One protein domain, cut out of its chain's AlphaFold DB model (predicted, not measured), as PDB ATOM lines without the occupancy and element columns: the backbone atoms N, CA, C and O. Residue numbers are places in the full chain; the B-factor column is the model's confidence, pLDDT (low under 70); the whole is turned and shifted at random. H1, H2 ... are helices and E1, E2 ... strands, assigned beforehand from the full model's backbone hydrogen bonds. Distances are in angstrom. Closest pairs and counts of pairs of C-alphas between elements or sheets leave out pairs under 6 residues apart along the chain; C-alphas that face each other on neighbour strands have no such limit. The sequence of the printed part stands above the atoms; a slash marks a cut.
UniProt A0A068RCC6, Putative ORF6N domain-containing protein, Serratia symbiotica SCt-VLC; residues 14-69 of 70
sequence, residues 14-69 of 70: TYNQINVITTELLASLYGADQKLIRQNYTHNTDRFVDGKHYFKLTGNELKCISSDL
ATOM      1  N   THR A  14     -38.826  12.088  25.543       77.88
ATOM      2  CA  THR A  14     -39.177  11.430  26.802       77.88
ATOM      3  C   THR A  14     -37.940  10.788  27.402       77.88
ATOM      4  O   THR A  14     -37.226  10.038  26.743       77.88
ATOM      5  N   TYR A  15     -37.679  11.086  28.668       76.75
ATOM      6  CA  TYR A  15     -36.645  10.430  29.453       76.75
ATOM      7  C   TYR A  15     -37.273   9.969  30.763       76.75
ATOM      8  O   TYR A  15     -37.937  10.746  31.447       76.75
ATOM      9  N   ASN A  16     -37.111   8.685  31.086       74.25
ATOM     10  CA  ASN A  16     -37.720   8.065  32.265       74.25
ATOM     11  C   ASN A  16     -39.240   8.335  32.389       74.25
ATOM     12  O   ASN A  16     -39.737   8.681  33.456       74.25
ATOM     13  N   GLN A  17     -39.972   8.233  31.269       77.12
ATOM     14  CA  GLN A  17     -41.415   8.525  31.150       77.12
ATOM     15  C   GLN A  17     -41.830   9.983  31.432       77.12
ATOM     16  O   GLN A  17     -43.021  10.283  31.513       77.12
ATOM     17  N   ILE A  18     -40.871  10.905  31.534       78.56
ATOM     18  CA  ILE A  18     -41.112  12.333  31.736       78.56
ATOM     19  C   ILE A  18     -40.696  13.078  30.467       78.56
ATOM     20  O   ILE A  18     -39.648  12.802  29.883       78.56
ATOM     21  N   ASN A  19     -41.518  14.034  30.034       82.12
ATOM     22  CA  ASN A  19     -41.158  14.919  28.932       82.12
ATOM     23  C   ASN A  19     -40.018  15.839  29.377       82.12
ATOM     24  O   ASN A  19     -40.159  16.595  30.340       82.12
ATOM     25  N   VAL A  20     -38.900  15.780  28.666       82.25
ATOM     26  CA  VAL A  20     -37.703  16.579  28.926       82.25
ATOM     27  C   VAL A  20     -37.345  17.403  27.699       82.25
ATOM     28  O   VAL A  20     -37.684  17.060  26.570       82.25
ATOM     29  N   ILE A  21     -36.632  18.503  27.921       83.88
ATOM     30  CA  ILE A  21     -36.048  19.311  26.851       83.88
ATOM     31  C   ILE A  21     -34.555  19.465  27.104       83.88
ATOM     32  O   ILE A  21     -34.112  19.591  28.249       83.88
ATOM     33  N   THR A  22     -33.764  19.441  26.035       84.38
ATOM     34  CA  THR A  22     -32.320  19.638  26.148       84.38
ATOM     35  C   THR A  22     -32.007  21.104  26.430       84.38
ATOM     36  O   THR A  22     -32.766  22.010  26.081       84.38
ATOM     37  N   THR A  23     -30.852  21.358  27.042       84.00
ATOM     38  CA  THR A  23     -30.381  22.725  27.316       84.00
ATOM     39  C   THR A  23     -30.204  23.536  26.031       84.00
ATOM     40  O   THR A  23     -30.373  24.749  26.043       84.00
ATOM     41  N   GLU A  24     -29.886  22.864  24.924       82.50
ATOM     42  CA  GLU A  24     -29.797  23.448  23.588       82.50
ATOM     43  C   GLU A  24     -31.153  23.919  23.074       82.50
ATOM     44  O   GLU A  24     -31.300  25.079  22.701       82.50
ATOM     45  N   LEU A  25     -32.159  23.047  23.127       82.12
ATOM     46  CA  LEU A  25     -33.506  23.375  22.682       82.12
ATOM     47  C   LEU A  25     -34.123  24.480  23.549       82.12
ATOM     48  O   LEU A  25     -34.740  25.409  23.034       82.12
ATOM     49  N   LEU A  26     -33.899  24.413  24.866       84.25
ATOM     50  CA  LEU A  26     -34.284  25.451  25.817       84.25
ATOM     51  C   LEU A  26     -33.622  26.796  25.474       84.25
ATOM     52  O   LEU A  26     -34.292  27.825  25.450       84.25
ATOM     53  N   ALA A  27     -32.323  26.794  25.173       85.12
ATOM     54  CA  ALA A  27     -31.590  27.985  24.759       85.12
ATOM     55  C   ALA A  27     -32.175  28.586  23.468       85.12
ATOM     56  O   ALA A  27     -32.468  29.779  23.430       85.12
ATOM     57  N   SER A  28     -32.450  27.763  22.452       83.44
ATOM     58  CA  SER A  28     -33.079  28.213  21.204       83.44
ATOM     59  C   SER A  28     -34.497  28.757  21.396       83.44
ATOM     60  O   SER A  28     -34.835  29.767  20.783       83.44
ATOM     61  N   LEU A  29     -35.306  28.140  22.264       82.94
ATOM     62  CA  LEU A  29     -36.659  28.602  22.600       82.94
ATOM     63  C   LEU A  29     -36.656  29.983  23.258       82.94
ATOM     64  O   LEU A  29     -37.447  30.852  22.901       82.94
ATOM     65  N   TYR A  30     -35.763  30.182  24.228       84.00
ATOM     66  CA  TYR A  30     -35.646  31.446  24.953       84.00
ATOM     67  C   TYR A  30     -34.768  32.478  24.229       84.00
ATOM     68  O   TYR A  30     -34.604  33.589  24.729       84.00
ATOM     69  N   GLY A  31     -34.180  32.130  23.076       83.69
ATOM     70  CA  GLY A  31     -33.194  32.969  22.389       83.69
ATOM     71  C   GLY A  31     -31.959  33.271  23.247       83.69
ATOM     72  O   GLY A  31     -31.315  34.304  23.068       83.69
ATOM     73  N   ALA A  32     -31.658  32.402  24.212       85.94
ATOM     74  CA  ALA A  32     -30.547  32.534  25.142       85.94
ATOM     75  C   ALA A  32     -29.351  31.693  24.682       85.94
ATOM     76  O   ALA A  32     -29.489  30.747  23.913       85.94
ATOM     77  N   ASP A  33     -28.162  32.007  25.185       87.06
ATOM     78  CA  ASP A  33     -26.987  31.161  24.984       87.06
ATOM     79  C   ASP A  33     -27.027  29.975  25.968       87.06
ATOM     80  O   ASP A  33     -27.306  30.151  27.161       87.06
ATOM     81  N   GLN A  34     -26.689  28.766  25.505       84.19
ATOM     82  CA  GLN A  34     -26.517  27.592  26.370       84.19
ATOM     83  C   GLN A  34     -25.579  27.879  27.546       84.19
ATOM     84  O   GLN A  34     -25.787  27.367  28.650       84.19
ATOM     85  N   LYS A  35     -24.549  28.710  27.333       85.94
ATOM     86  CA  LYS A  35     -23.622  29.115  28.392       85.94
ATOM     87  C   LYS A  35     -24.343  29.851  29.520       85.94
ATOM     88  O   LYS A  35     -24.056  29.582  30.685       85.94
ATOM     89  N   LEU A  36     -25.289  30.730  29.190       87.94
ATOM     90  CA  LEU A  36     -26.073  31.483  30.170       87.94
ATOM     91  C   LEU A  36     -27.026  30.570  30.938       87.94
ATOM     92  O   LEU A  36     -27.134  30.700  32.154       87.94
ATOM     93  N   ILE A  37     -27.652  29.598  30.267       87.44
ATOM     94  CA  ILE A  37     -28.493  28.595  30.934       87.44
ATOM     95  C   ILE A  37     -27.659  27.768  31.924       87.44
ATOM     96  O   ILE A  37     -28.041  27.617  33.084       87.44
ATOM     97  N   ARG A  38     -26.481  27.281  31.503       85.69
ATOM     98  CA  ARG A  38     -25.559  26.538  32.382       85.69
ATOM     99  C   ARG A  38     -25.098  27.384  33.561       85.69
ATOM    100  O   ARG A  38     -25.079  26.896  34.683       85.69
ATOM    101  N   GLN A  39     -24.751  28.648  33.325       88.44
ATOM    102  CA  GLN A  39     -24.396  29.573  34.397       88.44
ATOM    103  C   GLN A  39     -25.568  29.788  35.354       88.44
ATOM    104  O   GLN A  39     -25.362  29.714  36.559       88.44
ATOM    105  N   ASN A  40     -26.783  30.022  34.859       87.50
ATOM    106  CA  ASN A  40     -27.961  30.206  35.705       87.50
ATOM    107  C   ASN A  40     -28.206  28.988  36.600       87.50
ATOM    108  O   ASN A  40     -28.429  29.156  37.799       87.50
ATOM    109  N   TYR A  41     -28.080  27.790  36.024       86.06
ATOM    110  CA  TYR A  41     -28.132  26.538  36.759       86.06
ATOM    111  C   TYR A  41     -27.054  26.489  37.850       86.06
ATOM    112  O   TYR A  41     -27.405  26.313  39.008       86.06
ATOM    113  N   THR A  42     -25.777  26.743  37.525       85.44
ATOM    114  CA  THR A  42     -24.668  26.732  38.502       85.44
ATOM    115  C   THR A  42     -24.859  27.736  39.646       85.44
ATOM    116  O   THR A  42     -24.551  27.422  40.788       85.44
ATOM    117  N   HIS A  43     -25.370  28.937  39.365       87.25
ATOM    118  CA  HIS A  43     -25.587  29.966  40.393       87.25
ATOM    119  C   HIS A  43     -26.821  29.706  41.264       87.25
ATOM    120  O   HIS A  43     -26.932  30.276  42.343       87.25
ATOM    121  N   ASN A  44     -27.762  28.885  40.795       87.50
ATOM    122  CA  ASN A  44     -29.003  28.583  41.503       87.50
ATOM    123  C   ASN A  44     -29.146  27.082  41.771       87.50
ATOM    124  O   ASN A  44     -30.271  26.606  41.912       87.50
ATOM    125  N   THR A  45     -28.043  26.327  41.840       83.31
ATOM    126  CA  THR A  45     -28.077  24.865  42.010       83.31
ATOM    127  C   THR A  45     -28.882  24.444  43.227       83.31
ATOM    128  O   THR A  45     -29.601  23.458  43.148       83.31
ATOM    129  N   ASP A  46     -28.852  25.226  44.307       85.25
ATOM    130  CA  ASP A  46     -29.633  24.962  45.522       85.25
ATOM    131  C   ASP A  46     -31.155  24.982  45.295       85.25
ATOM    132  O   ASP A  46     -31.917  24.424  46.082       85.25
ATOM    133  N   ARG A  47     -31.625  25.613  44.211       85.12
ATOM    134  CA  ARG A  47     -33.044  25.672  43.825       85.12
ATOM    135  C   ARG A  47     -33.445  24.545  42.876       85.12
ATOM    136  O   ARG A  47     -34.637  24.348  42.643       85.12
ATOM    137  N   PHE A  48     -32.474  23.831  42.310       82.56
ATOM    138  CA  PHE A  48     -32.696  22.791  41.317       82.56
ATOM    139  C   PHE A  48     -32.503  21.406  41.941       82.56
ATOM    140  O   PHE A  48     -31.451  21.080  42.480       82.56
ATOM    141  N   VAL A  49     -33.524  20.557  41.819       80.81
ATOM    142  CA  VAL A  49     -33.518  19.177  42.325       80.81
ATOM    143  C   VAL A  49     -33.411  18.218  41.142       80.81
ATOM    144  O   VAL A  49     -34.205  18.318  40.200       80.81
ATOM    145  N   ASP A  50     -32.425  17.321  41.194       78.56
ATOM    146  CA  ASP A  50     -32.202  16.295  40.168       78.56
ATOM    147  C   ASP A  50     -33.402  15.341  40.118       78.56
ATOM    148  O   ASP A  50     -33.969  14.980  41.151       78.56
ATOM    149  N   GLY A  51     -33.855  15.003  38.914       71.25
ATOM    150  CA  GLY A  51     -35.064  14.207  38.691       71.25
ATOM    151  C   GLY A  51     -36.389  14.975  38.782       71.25
ATOM    152  O   GLY A  51     -37.427  14.427  38.415       71.25
ATOM    153  N   LYS A  52     -36.386  16.243  39.226       77.44
ATOM    154  CA  LYS A  52     -37.586  17.109  39.250       77.44
ATOM    155  C   LYS A  52     -37.475  18.305  38.312       77.44
ATOM    156  O   LYS A  52     -38.412  18.594  37.576       77.44
ATOM    157  N   HIS A  53     -36.363  19.032  38.382       78.56
ATOM    158  CA  HIS A  53     -36.177  20.280  37.633       78.56
ATOM    159  C   HIS A  53     -35.148  20.164  36.513       78.56
ATOM    160  O   HIS A  53     -35.206  20.906  35.539       78.56
ATOM    161  N   TYR A  54     -34.208  19.241  36.651       78.56
ATOM    162  CA  TYR A  54     -33.216  18.935  35.639       78.56
ATOM    163  C   TYR A  54     -32.849  17.462  35.767       78.56
ATOM    164  O   TYR A  54     -33.069  16.853  36.813       78.56
ATOM    165  N   PHE A  55     -32.294  16.912  34.697       77.44
ATOM    166  CA  PHE A  55     -31.689  15.590  34.706       77.44
ATOM    167  C   PHE A  55     -30.204  15.769  34.444       77.44
ATOM    168  O   PHE A  55     -29.806  16.264  33.381       77.44
ATOM    169  N   LYS A  56     -29.371  15.423  35.427       71.31
ATOM    170  CA  LYS A  56     -27.921  15.478  35.245       71.31
ATOM    171  C   LYS A  56     -27.437  14.229  34.522       71.31
ATOM    172  O   LYS A  56     -27.115  13.217  35.132       71.31
ATOM    173  N   LEU A  57     -27.302  14.326  33.208       65.25
ATOM    174  CA  LEU A  57     -26.652  13.273  32.439       65.25
ATOM    175  C   LEU A  57     -25.144  13.318  32.725       65.25
ATOM    176  O   LEU A  57     -24.447  14.249  32.320       65.25
ATOM    177  N   THR A  58     -24.634  12.326  33.450       58.19
ATOM    178  CA  THR A  58     -23.199  12.169  33.729       58.19
ATOM    179  C   THR A  58     -22.712  10.787  33.307       58.19
ATOM    180  O   THR A  58     -23.314   9.775  33.651       58.19
ATOM    181  N   GLY A  59     -21.593  10.737  32.580       66.38
ATOM    182  CA  GLY A  59     -20.919   9.483  32.227       66.38
ATOM    183  C   GLY A  59     -21.649   8.659  31.163       66.38
ATOM    184  O   GLY A  59     -21.874   9.138  30.051       66.38
ATOM    185  N   ASN A  60     -21.969   7.402  31.492       57.22
ATOM    186  CA  ASN A  60     -22.513   6.409  30.557       57.22
ATOM    187  C   ASN A  60     -23.872   6.801  29.958       57.22
ATOM    188  O   ASN A  60     -24.146   6.450  28.816       57.22
ATOM    189  N   GLU A  61     -24.678   7.579  30.676       60.53
ATOM    190  CA  GLU A  61     -25.997   8.020  30.201       60.53
ATOM    191  C   GLU A  61     -25.908   8.958  28.987       60.53
ATOM    192  O   GLU A  61     -26.729   8.906  28.076       60.53
ATOM    193  N   LEU A  62     -24.846   9.769  28.927       59.41
ATOM    194  CA  LEU A  62     -24.549  10.640  27.788       59.41
ATOM    195  C   LEU A  62     -24.148   9.829  26.545       59.41
ATOM    196  O   LEU A  62     -24.465  10.216  25.423       59.41
ATOM    197  N   LYS A  63     -23.476   8.685  26.742       55.72
ATOM    198  CA  LYS A  63     -23.102   7.769  25.654       55.72
ATOM    199  C   LYS A  63     -24.307   7.026  25.083       55.72
ATOM    200  O   LYS A  63     -24.359   6.847  23.869       55.72
ATOM    201  N   CYS A  64     -25.267   6.635  25.921       55.59
ATOM    202  CA  CYS A  64     -26.483   5.962  25.465       55.59
ATOM    203  C   CYS A  64     -27.283   6.836  24.486       55.59
ATOM    204  O   CYS A  64     -27.620   6.364  23.408       55.59
ATOM    205  N   ILE A  65     -27.458   8.131  24.771       58.53
ATOM    206  CA  ILE A  65     -28.158   9.049  23.849       58.53
ATOM    207  C   ILE A  65     -27.398   9.232  22.527       58.53
ATOM    208  O   ILE A  65     -28.027   9.305  21.478       58.53
ATOM    209  N   SER A  66     -26.059   9.276  22.539       50.94
ATOM    210  CA  SER A  66     -25.295   9.366  21.280       50.94
ATOM    211  C   SER A  66     -25.402   8.112  20.413       50.94
ATOM    212  O   SER A  66     -25.191   8.198  19.208       50.94
ATOM    213  N   SER A  67     -25.703   6.960  21.018       47.22
ATOM    214  CA  SER A  67     -25.770   5.684  20.311       47.22
ATOM    215  C   SER A  67     -27.174   5.353  19.807       47.22
ATOM    216  O   SER A  67     -27.277   4.636  18.823       47.22
ATOM    217  N   ASP A  68     -28.227   5.873  20.448       46.34
ATOM    218  CA  ASP A  68     -29.626   5.750  19.995       46.34
ATOM    219  C   ASP A  68     -30.009   6.788  18.921       46.34
ATOM    220  O   ASP A  68     -31.096   6.735  18.350       46.34
ATOM    221  N   LEU A  69     -29.123   7.750  18.639       45.19
ATOM    222  CA  LEU A  69     -29.311   8.762  17.594       45.19
ATOM    223  C   LEU A  69     -28.590   8.418  16.271       45.19
ATOM    224  O   LEU A  69     -28.474   9.295  15.412       45.19
TER     225      LEU A  69
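What this domain is: This is residues 14 to 69 of the 70 residues of the protein "Putative ORF6N domain-containing protein" of Serratia symbiotica SCt-VLC (UniProt A0A068RCC6). The chain traces an open frame with few contacts between its named parts: H1 and the start of H2 make a corner, and a long link with no named element, residues 44 to 59, leads from H2 to H3, a helix apart from the other named elements. The short strand E1 comes before the corner, and residues 42 to 50 and 58 to 64 stick out. The printed part has 56 residues, with one named strand and three named helices in the order E1, H1, H2, H3; the class is mostly helix. It is only just compact, close to loose, with a radius of gyration of the C-alphas of 12.2 A, and it spans 30 by 24 by 21 A.

Where its parts are: Start at C-alpha 14, at (-39.177, 11.430, 26.802), and go on to E1, residues 18 to 20, which begins with C-alpha 18 at (-41.112, 12.333, 31.736). Next look for H1, residues 23 to 30, which measures 10.5 A from first to last C-alpha. H2, residues 34 to 43, is the longest helix: find its C-alpha 34 at (-26.517, 27.592, 26.370), and from there it runs 14.3 A to C-alpha 43. After the long link you reach H3, residues 60 to 68, 12.8 A long, which ends with C-alpha 68 at (-29.626, 5.750, 19.995).

How they stand to each other: Begin at E1, which pairs with no named strand; beside it, residues 14 to 15 pair antiparallel with residues 18 to 19 of E1. E1 is apart from H1, H2 and H3. Go on to H1, which touches H2; their closest C-alphas are those of Ala 27 and Gln 34, 5.3 A apart. Their lines stand at 77 degrees, about perpendicular, and their centres are 11.9 A apart. H3 touches no helix: it is apart from H1 and from H2. Read the O and N atoms along H1, H2 and H3, and you find every O i to N i+4 pair within hydrogen-bond range.

The domain as a whole: The two C-alphas farthest apart are those of Asp 46 and Leu 69, at 32.3 A, while those of Thr 14 and Leu 69, the first and last printed, are 13.8 A apart. The printed part has no cut. The links from E1 to H1 and from H1 to H2 are tight, and the link from H2 to H3, 16 residues, is long. Residues 42 to 50 stand free, and so do residues 58 to 64, of which 60 to 64 belong to H3. Look at the B-factor column: the mean pLDDT of the printed part is 76.3, residues 57 to 69 are under 70, and the mean of H3 is 55.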